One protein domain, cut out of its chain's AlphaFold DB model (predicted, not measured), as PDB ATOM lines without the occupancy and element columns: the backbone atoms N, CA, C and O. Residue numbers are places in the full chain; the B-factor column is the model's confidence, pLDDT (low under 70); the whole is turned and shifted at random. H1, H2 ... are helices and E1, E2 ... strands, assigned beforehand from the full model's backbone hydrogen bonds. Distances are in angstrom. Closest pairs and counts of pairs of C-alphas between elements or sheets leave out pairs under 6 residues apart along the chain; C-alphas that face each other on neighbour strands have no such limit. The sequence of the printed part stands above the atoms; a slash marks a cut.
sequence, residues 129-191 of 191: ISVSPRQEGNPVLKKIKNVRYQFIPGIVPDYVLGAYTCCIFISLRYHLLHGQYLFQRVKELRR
ATOM      1  N   ILE A 129      17.422 -18.225   2.420       95.19
ATOM      2  CA  ILE A 129      17.957 -17.506   1.263       95.19
ATOM      3  C   ILE A 129      19.464 -17.742   1.196       95.19
ATOM      4  O   ILE A 129      20.179 -17.491   2.167       95.19
ATOM      5  N   SER A 130      19.970 -18.174   0.045       95.50
ATOM      6  CA  SER A 130      21.421 -18.226  -0.171       95.50
ATOM      7  C   SER A 130      21.905 -16.900  -0.729       95.50
ATOM      8  O   SER A 130      21.352 -16.402  -1.707       95.50
ATOM      9  N   VAL A 131      22.921 -16.319  -0.103       97.00
ATOM     10  CA  VAL A 131      23.405 -14.967  -0.394       97.00
ATOM     11  C   VAL A 131      24.848 -15.032  -0.866       97.00
ATOM     12  O   VAL A 131      25.670 -15.754  -0.303       97.00
ATOM     13  N   SER A 132      25.176 -14.259  -1.893       96.88
ATOM     14  CA  SER A 132      26.550 -14.155  -2.372       96.88
ATOM     15  C   SER A 132      27.385 -13.350  -1.371       96.88
ATOM     16  O   SER A 132      26.915 -12.310  -0.904       96.88
ATOM     17  N   PRO A 133      28.649 -13.723  -1.095       96.88
ATOM     18  CA  PRO A 133      29.562 -12.892  -0.305       96.88
ATOM     19  C   PRO A 133      29.713 -11.463  -0.855       96.88
ATOM     20  O   PRO A 133      29.986 -10.533  -0.111       96.88
ATOM     21  N   ARG A 134      29.440 -11.248  -2.153       95.06
ATOM     22  CA  ARG A 134      29.416  -9.914  -2.785       95.06
ATOM     23  C   ARG A 134      28.380  -8.963  -2.179       95.06
ATOM     24  O   ARG A 134      28.480  -7.757  -2.366       95.06
ATOM     25  N   GLN A 135      27.365  -9.506  -1.512       96.56
ATOM     26  CA  GLN A 135      26.303  -8.747  -0.858       96.56
ATOM     27  C   GLN A 135      26.590  -8.493   0.624       96.56
ATOM     28  O   GLN A 135      25.746  -7.926   1.323       96.56
ATOM     29  N   GLU A 136      27.761  -8.893   1.120       95.19
ATOM     30  CA  GLU A 136      28.192  -8.534   2.462       95.19
ATOM     31  C   GLU A 136      28.201  -7.004   2.622       95.19
ATOM     32  O   GLU A 136      28.630  -6.256   1.745       95.19
ATOM     33  N   GLY A 137      27.626  -6.521   3.724       94.81
ATOM     34  CA  GLY A 137      27.466  -5.086   3.974       94.81
ATOM     35  C   GLY A 137      26.253  -4.426   3.305       94.81
ATOM     36  O   GLY A 137      25.950  -3.274   3.628       94.81
ATOM     37  N   ASN A 138      25.491  -5.123   2.452       96.19
ATOM     38  CA  ASN A 138      24.266  -4.562   1.881       96.19
ATOM     39  C   ASN A 138      23.206  -4.318   2.985       96.19
ATOM     40  O   ASN A 138      22.797  -5.266   3.665       96.19
ATOM     41  N   PRO A 139      22.692  -3.081   3.171       96.19
ATOM     42  CA  PRO A 139      21.697  -2.782   4.206       96.19
ATOM     43  C   PRO A 139      20.363  -3.510   4.008       96.19
ATOM     44  O   PRO A 139      19.582  -3.598   4.957       96.19
ATOM     45  N   VAL A 140      20.089  -4.046   2.814       95.44
ATOM     46  CA  VAL A 140      18.914  -4.891   2.553       95.44
ATOM     47  C   VAL A 140      18.918  -6.126   3.451       95.44
ATOM     48  O   VAL A 140      17.872  -6.459   4.002       95.44
ATOM     49  N   LEU A 141      20.082  -6.736   3.699       95.00
ATOM     50  CA  LEU A 141      20.193  -7.918   4.560       95.00
ATOM     51  C   LEU A 141      19.683  -7.655   5.983       95.00
ATOM     52  O   LEU A 141      19.010  -8.498   6.561       95.00
ATOM     53  N   LYS A 142      19.894  -6.442   6.514       95.44
ATOM     54  CA  LYS A 142      19.402  -6.032   7.845       95.44
ATOM     55  C   LYS A 142      17.876  -5.919   7.918       95.44
ATOM     56  O   LYS A 142      17.302  -5.916   9.006       95.44
ATOM     57  N   LYS A 143      17.213  -5.759   6.770       95.69
ATOM     58  CA  LYS A 143      15.754  -5.606   6.673       95.69
ATOM     59  C   LYS A 143      15.037  -6.943   6.475       95.69
ATOM     60  O   LYS A 143      13.830  -7.005   6.689       95.69
ATOM     61  N   ILE A 144      15.754  -8.007   6.112       94.31
ATOM     62  CA  ILE A 144      15.194  -9.351   5.951       94.31
ATOM     63  C   ILE A 144      15.109 -10.007   7.335       94.31
ATOM     64  O   ILE A 144      16.118 -10.424   7.891       94.31
ATOM     65  N   LYS A 145      13.900 -10.066   7.909       94.44
ATOM     66  CA  LYS A 145      13.660 -10.601   9.268       94.44
ATOM     67  C   LYS A 145      12.887 -11.920   9.296       94.44
ATOM     68  O   LYS A 145      13.039 -12.701  10.225       94.44
ATOM     69  N   ASN A 146      12.063 -12.165   8.279       92.62
ATOM     70  CA  ASN A 146      11.098 -13.271   8.285       92.62
ATOM     71  C   ASN A 146      11.675 -14.577   7.721       92.62
ATOM     72  O   ASN A 146      11.036 -15.620   7.798       92.62
ATOM     73  N   VAL A 147      12.863 -14.513   7.120       93.12
ATOM     74  CA  VAL A 147      13.528 -15.643   6.474       93.12
ATOM     75  C   VAL A 147      14.992 -15.606   6.876       93.12
ATOM     76  O   VAL A 147      15.598 -14.536   6.935       93.12
ATOM     77  N   ARG A 148      15.561 -16.774   7.180       93.75
ATOM     78  CA  ARG A 148      16.993 -16.888   7.461       93.75
ATOM     79  C   ARG A 148      17.769 -16.771   6.154       93.75
ATOM     80  O   ARG A 148      17.254 -17.109   5.091       93.75
ATOM     81  N   TYR A 149      19.020 -16.350   6.232       95.25
ATOM     82  CA  TYR A 149      19.905 -16.373   5.079       95.25
ATOM     83  C   TYR A 149      21.278 -16.921   5.454       95.25
ATOM     84  O   TYR A 149      21.692 -16.846   6.611       95.25
ATOM     85  N   GLN A 150      21.974 -17.476   4.469       94.88
ATOM     86  CA  GLN A 150      23.326 -18.000   4.617       94.88
ATOM     87  C   GLN A 150      24.195 -17.502   3.464       94.88
ATOM     88  O   GLN A 150      23.760 -17.506   2.313       94.88
ATOM     89  N   PHE A 151      25.426 -17.094   3.764       96.31
ATOM     90  CA  PHE A 151      26.397 -16.760   2.729       96.31
ATOM     91  C   PHE A 151      26.979 -18.032   2.116       96.31
ATOM     92  O   PHE A 151      27.494 -18.884   2.840       96.31
ATOM     93  N   ILE A 152      26.909 -18.152   0.790       95.38
ATOM     94  CA  ILE A 152      27.427 -19.306   0.052       95.38
ATOM     95  C   ILE A 152      28.402 -18.815  -1.024       95.38
ATOM     96  O   ILE A 152      28.000 -18.062  -1.915       95.38
ATOM     97  N   PRO A 153      29.685 -19.215  -0.970       94.69
ATOM     98  CA  PRO A 153      30.653 -18.845  -1.991       94.69
ATOM     99  C   PRO A 153      30.360 -19.560  -3.316       94.69
ATOM    100  O   PRO A 153      29.870 -20.686  -3.342       94.69
ATOM    101  N   GLY A 154      30.684 -18.903  -4.431       92.00
ATOM    102  CA  GLY A 154      30.569 -19.495  -5.769       92.00
ATOM    103  C   GLY A 154      29.179 -19.427  -6.409       92.00
ATOM    104  O   GLY A 154      29.034 -19.859  -7.549       92.00
ATOM    105  N   ILE A 155      28.170 -18.852  -5.744       94.06
ATOM    106  CA  ILE A 155      26.873 -18.615  -6.389       94.06
ATOM    107  C   ILE A 155      26.961 -17.450  -7.387       94.06
ATOM    108  O   ILE A 155      27.535 -16.396  -7.096       94.06
ATOM    109  N   VAL A 156      26.393 -17.655  -8.577       94.06
ATOM    110  CA  VAL A 156      26.340 -16.650  -9.650       94.06
ATOM    111  C   VAL A 156      25.393 -15.486  -9.316       94.06
ATOM    112  O   VAL A 156      25.845 -14.335  -9.399       94.06
ATOM    113  N   PRO A 157      24.114 -15.718  -8.937       95.31
ATOM    114  CA  PRO A 157      23.214 -14.634  -8.544       95.31
ATOM    115  C   PRO A 157      23.600 -14.042  -7.185       95.31
ATOM    116  O   PRO A 157      24.361 -14.627  -6.419       95.31
ATOM    117  N   ASP A 158      23.049 -12.873  -6.869       95.94
ATOM    118  CA  ASP A 158      23.279 -12.235  -5.570       95.94
ATOM    119  C   ASP A 158      22.475 -12.914  -4.453       95.94
ATOM    120  O   ASP A 158      22.972 -13.057  -3.335       95.94
ATOM    121  N   TYR A 159      21.256 -13.356  -4.777       96.56
ATOM    122  CA  TYR A 159      20.339 -14.034  -3.867       96.56
ATOM    123  C   TYR A 159      19.670 -15.213  -4.577       96.56
ATOM    124  O   TYR A 159      19.086 -15.044  -5.647       96.56
ATOM    125  N   VAL A 160      19.691 -16.399  -3.974       95.62
ATOM    126  CA  VAL A 160      18.877 -17.551  -4.386       95.62
ATOM    127  C   VAL A 160      17.746 -17.694  -3.381       95.62
ATOM    128  O   VAL A 160      17.988 -17.888  -2.191       95.62
ATOM    129  N   LEU A 161      16.514 -17.556  -3.866       93.44
ATOM    130  CA  LEU A 161      15.300 -17.591  -3.046       93.44
ATOM    131  C   LEU A 161      14.657 -18.984  -3.017       93.44
ATOM    132  O   LEU A 161      13.865 -19.275  -2.129       93.44
ATOM    133  N   GLY A 162      14.988 -19.828  -3.994       89.75
ATOM    134  CA  GLY A 162      14.429 -21.164  -4.170       89.75
ATOM    135  C   GLY A 162      15.033 -21.857  -5.391       89.75
ATOM    136  O   GLY A 162      15.888 -21.287  -6.067       89.75
ATOM    137  N   ALA A 163      14.571 -23.073  -5.693       87.25
ATOM    138  CA  ALA A 163      15.168 -23.938  -6.718       87.25
ATOM    139  C   ALA A 163      15.247 -23.306  -8.122       87.25
ATOM    140  O   ALA A 163      16.220 -23.515  -8.838       87.25
ATOM    141  N   TYR A 164      14.248 -22.503  -8.501       90.81
ATOM    142  CA  TYR A 164      14.153 -21.878  -9.830       90.81
ATOM    143  C   TYR A 164      14.062 -20.351  -9.765       90.81
ATOM    144  O   TYR A 164      13.743 -19.692 -10.752       90.81
ATOM    145  N   THR A 165      14.300 -19.774  -8.588       93.00
ATOM    146  CA  THR A 165      14.063 -18.354  -8.324       93.00
ATOM    147  C   THR A 165      15.297 -17.729  -7.704       93.00
ATOM    148  O   THR A 165      15.730 -18.110  -6.614       93.00
ATOM    149  N   CYS A 166      15.835 -16.722  -8.375       94.75
ATOM    150  CA  CYS A 166      16.967 -15.947  -7.901       94.75
ATOM    151  C   CYS A 166      16.750 -14.459  -8.170       94.75
ATOM    152  O   CYS A 166      15.866 -14.061  -8.931       94.75
ATOM    153  N   CYS A 167      17.549 -13.628  -7.512       95.38
ATOM    154  CA  CYS A 167      17.507 -12.184  -7.641       95.38
ATOM    155  C   CYS A 167      18.918 -11.612  -7.761       95.38
ATOM    156  O   CYS A 167      19.881 -12.115  -7.175       95.38
ATOM    157  N   ILE A 168      19.005 -10.520  -8.514       95.56
ATOM    158  CA  ILE A 168      20.190  -9.674  -8.647       95.56
ATOM    159  C   ILE A 168      19.846  -8.335  -8.002       95.56
ATOM    160  O   ILE A 168      18.746  -7.816  -8.195       95.56
ATOM    161  N   PHE A 169      20.774  -7.781  -7.229       96.12
ATOM    162  CA  PHE A 169      20.609  -6.477  -6.604       96.12
ATOM    163  C   PHE A 169      21.470  -5.436  -7.309       96.12
ATOM    164  O   PHE A 169      22.679  -5.597  -7.462       96.12
ATOM    165  N   ILE A 170      20.851  -4.318  -7.680       95.62
ATOM    166  CA  ILE A 170      21.547  -3.150  -8.207       95.62
ATOM    167  C   ILE A 170      20.877  -1.884  -7.677       95.62
ATOM    168  O   ILE A 170      19.655  -1.744  -7.721       95.62
ATOM    169  N   SER A 171      21.669  -0.950  -7.152       96.06
ATOM    170  CA  SER A 171      21.148   0.379  -6.821       96.06
ATOM    171  C   SER A 171      21.064   1.232  -8.084       96.06
ATOM    172  O   SER A 171      21.915   1.120  -8.970       96.06
ATOM    173  N   LEU A 172      20.084   2.135  -8.156       96.69
ATOM    174  CA  LEU A 172      19.930   3.013  -9.318       96.69
ATOM    175  C   LEU A 172      21.186   3.865  -9.557       96.69
ATOM    176  O   LEU A 172      21.675   3.942 -10.677       96.69
ATOM    177  N   ARG A 173      21.773   4.428  -8.491       97.19
ATOM    178  CA  ARG A 173      23.026   5.197  -8.575       97.19
ATOM    179  C   ARG A 173      24.173   4.369  -9.162       97.19
ATOM    180  O   ARG A 173      24.928   4.883  -9.977       97.19
ATOM    181  N   TYR A 174      24.297   3.103  -8.761       96.62
ATOM    182  CA  TYR A 174      25.331   2.215  -9.294       96.62
ATOM    183  C   TYR A 174      25.080   1.872 -10.766       96.62
ATOM    184  O   TYR A 174      26.020   1.869 -11.551       96.62
ATOM    185  N   HIS A 175      23.823   1.653 -11.162       97.31
ATOM    186  CA  HIS A 175      23.472   1.418 -12.564       97.31
ATOM    187  C   HIS A 175      23.824   2.609 -13.462       97.31
ATOM    188  O   HIS A 175      24.384   2.417 -14.538       97.31
ATOM    189  N   LEU A 176      23.556   3.833 -12.996       97.12
ATOM    190  CA  LEU A 176      23.887   5.056 -13.730       97.12
ATOM    191  C   LEU A 176      25.402   5.248 -13.901       97.12
ATOM    192  O   LEU A 176      25.836   5.761 -14.927       97.12
ATOM    193  N   LEU A 177      26.207   4.817 -12.925       97.75
ATOM    194  CA  LEU A 177      27.671   4.872 -13.013       97.75
ATOM    195  C   LEU A 177      28.257   3.716 -13.848       97.75
ATOM    196  O   LEU A 177      29.284   3.874 -14.501       97.75
ATOM    197  N   HIS A 178      27.599   2.555 -13.837       96.50
ATOM    198  CA  HIS A 178      28.060   1.325 -14.478       96.50
ATOM    199  C   HIS A 178      26.946   0.679 -15.314       96.50
ATOM    200  O   HIS A 178      26.416  -0.384 -14.973       96.50
ATOM    201  N   GLY A 179      26.617   1.295 -16.455       95.94
ATOM    202  CA  GLY A 179      25.502   0.859 -17.308       95.94
ATOM    203  C   GLY A 179      25.606  -0.590 -17.808       95.94
ATOM    204  O   GLY A 179      24.593  -1.270 -17.950       95.94
ATOM    205  N   GLN A 180      26.825  -1.104 -18.003       96.69
ATOM    206  CA  GLN A 180      27.062  -2.467 -18.502       96.69
ATOM    207  C   GLN A 180      26.972  -3.561 -17.430       96.69
ATOM    208  O   GLN A 180      26.846  -4.739 -17.765       96.69
ATOM    209  N   TYR A 181      27.019  -3.202 -16.143       95.88
ATOM    210  CA  TYR A 181      27.104  -4.182 -15.060       95.88
ATOM    211  C   TYR A 181      25.906  -5.135 -15.052       95.88
ATOM    212  O   TYR A 181      26.075  -6.352 -15.027       95.88
ATOM    213  N   LEU A 182      24.685  -4.597 -15.137       95.44
ATOM    214  CA  LEU A 182      23.473  -5.414 -15.087       95.44
ATOM    215  C   LEU A 182      23.413  -6.409 -16.255       95.44
ATOM    216  O   LEU A 182      23.096  -7.578 -16.050       95.44
ATOM    217  N   PHE A 183      23.765  -5.964 -17.464       95.94
ATOM    218  CA  PHE A 183      23.763  -6.816 -18.651       95.94
ATOM    219  C   PHE A 183      24.754  -7.980 -18.519       95.94
ATOM    220  O   PHE A 183      24.409  -9.126 -18.810       95.94
ATOM    221  N   GLN A 184      25.960  -7.710 -18.014       95.19
ATOM    222  CA  GLN A 184      26.966  -8.743 -17.756       95.19
ATOM    223  C   GLN A 184      26.483  -9.749 -16.705       95.19
ATOM    224  O   GLN A 184      26.557 -10.953 -16.939       95.19
ATOM    225  N   ARG A 185      25.895  -9.276 -15.598       95.25
ATOM    226  CA  ARG A 185      25.366 -10.147 -14.532       95.25
ATOM    227  C   ARG A 185      24.227 -11.043 -15.021       95.25
ATOM    228  O   ARG A 185      24.195 -12.226 -14.697       95.25
ATOM    229  N   VAL A 186      23.315 -10.518 -15.840       95.12
ATOM    230  CA  VAL A 186      22.228 -11.318 -16.433       95.12
ATOM    231  C   VAL A 186      22.771 -12.345 -17.432       95.12
ATOM    232  O   VAL A 186      22.271 -13.467 -17.490       95.12
ATOM    233  N   LYS A 187      23.813 -12.000 -18.197       95.25
ATOM    234  CA  LYS A 187      24.476 -12.935 -19.117       95.25
ATOM    235  C   LYS A 187      25.165 -14.083 -18.373       95.25
ATOM    236  O   LYS A 187      25.071 -15.218 -18.824       95.25
ATOM    237  N   GLU A 188      25.825 -13.799 -17.251       93.19
ATOM    238  CA  GLU A 188      26.426 -14.820 -16.380       93.19
ATOM    239  C   GLU A 188      25.379 -15.797 -15.835       93.19
ATOM    240  O   GLU A 188      25.639 -16.992 -15.774       93.19
ATOM    241  N   LEU A 189      24.195 -15.293 -15.474       92.00
ATOM    242  CA  LEU A 189      23.115 -16.090 -14.891       92.00
ATOM    243  C   LEU A 189      22.420 -17.024 -15.895       92.00
ATOM    244  O   LEU A 189      21.820 -18.012 -15.493       92.00
ATOM    245  N   ARG A 190      22.463 -16.701 -17.191       88.50
ATOM    246  CA  ARG A 190      21.830 -17.496 -18.257       88.50
ATOM    247  C   ARG A 190      22.648 -18.714 -18.713       88.50
ATOM    248  O   ARG A 190      22.215 -19.379 -19.651       88.50
ATOM    249  N   ARG A 191      23.822 -18.960 -18.126       68.88
ATOM    250  CA  ARG A 191      24.616 -20.171 -18.387       68.88
ATOM    251  C   ARG A 191      24.040 -21.373 -17.660       68.88
ATOM    252  O   ARG A 191      24.088 -22.454 -18.280       68.88
TER     253      ARG A 191
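Overview. This is residues 129 to 191 of the 191 residues of the protein "Restriction endonuclease, type II" of Nannochloropsis gaditana (UniProt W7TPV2). A small twisted sheet of four short strands has a long loop, residues 132 to 147, bowing out over its E1 and E2 end, and a two-helix arm set off from it, H1 and H2 meeting near their ends as an L. The printed part has 63 residues, in the order E1 E2 E3 E4 H1 H2. The mixed sheet runs E2 E1 E3 E4. The class is mixed, helices and strands, with under half of the residues in named elements. The whole is compact, with a radius of gyration of the C-alphas of 12.1 A, and spans 32 by 27 by 18 A.

Arrangement. Start at E1, residues 129 to 131, an inner strand. E2, residues 148 to 151, is its parallel neighbour at 27 degrees, with N 131 and O 150 2.8 A apart. E3, residues 159 to 162, is antiparallel to E1 at 154 degrees, with N 160 and O 130 2.8 A apart. E3 and the edge strand E4, residues 165 to 167, form a hairpin at 164 degrees, with N 167 and O 159 2.8 A apart. H1, residues 172 to 177, and H2, residues 181 to 189, are close but not clearly touching: their closest C-alphas, of His 175 and Tyr 181, are 7.1 A apart. Their lines are about perpendicular, at 76 degrees. Neither helix is on the sheet. In both helices every O i to N i+4 pair is within hydrogen-bond range.

Along the chain. Find C-alpha 129 at (17.957, -17.506, 1.263), where E1 begins and runs 6.2 A. E2 covers 10.5 A, E3 9.3 A and E4 7.1 A. H1 begins at C-alpha 172, (19.930, 3.013, -9.318), and measures 8.8 A. H2 measures 12.6 A and ends at C-alpha 189, (23.115, -16.090, -14.891).

Size, cuts and confidence. The C-alphas farthest apart, of Asn 146 and Gln 180, are 33.0 A apart. The printed part has no cut. The link E1 to E2 is long, at 16 residues. Residue 191, the chain's last, has a pLDDT under 70.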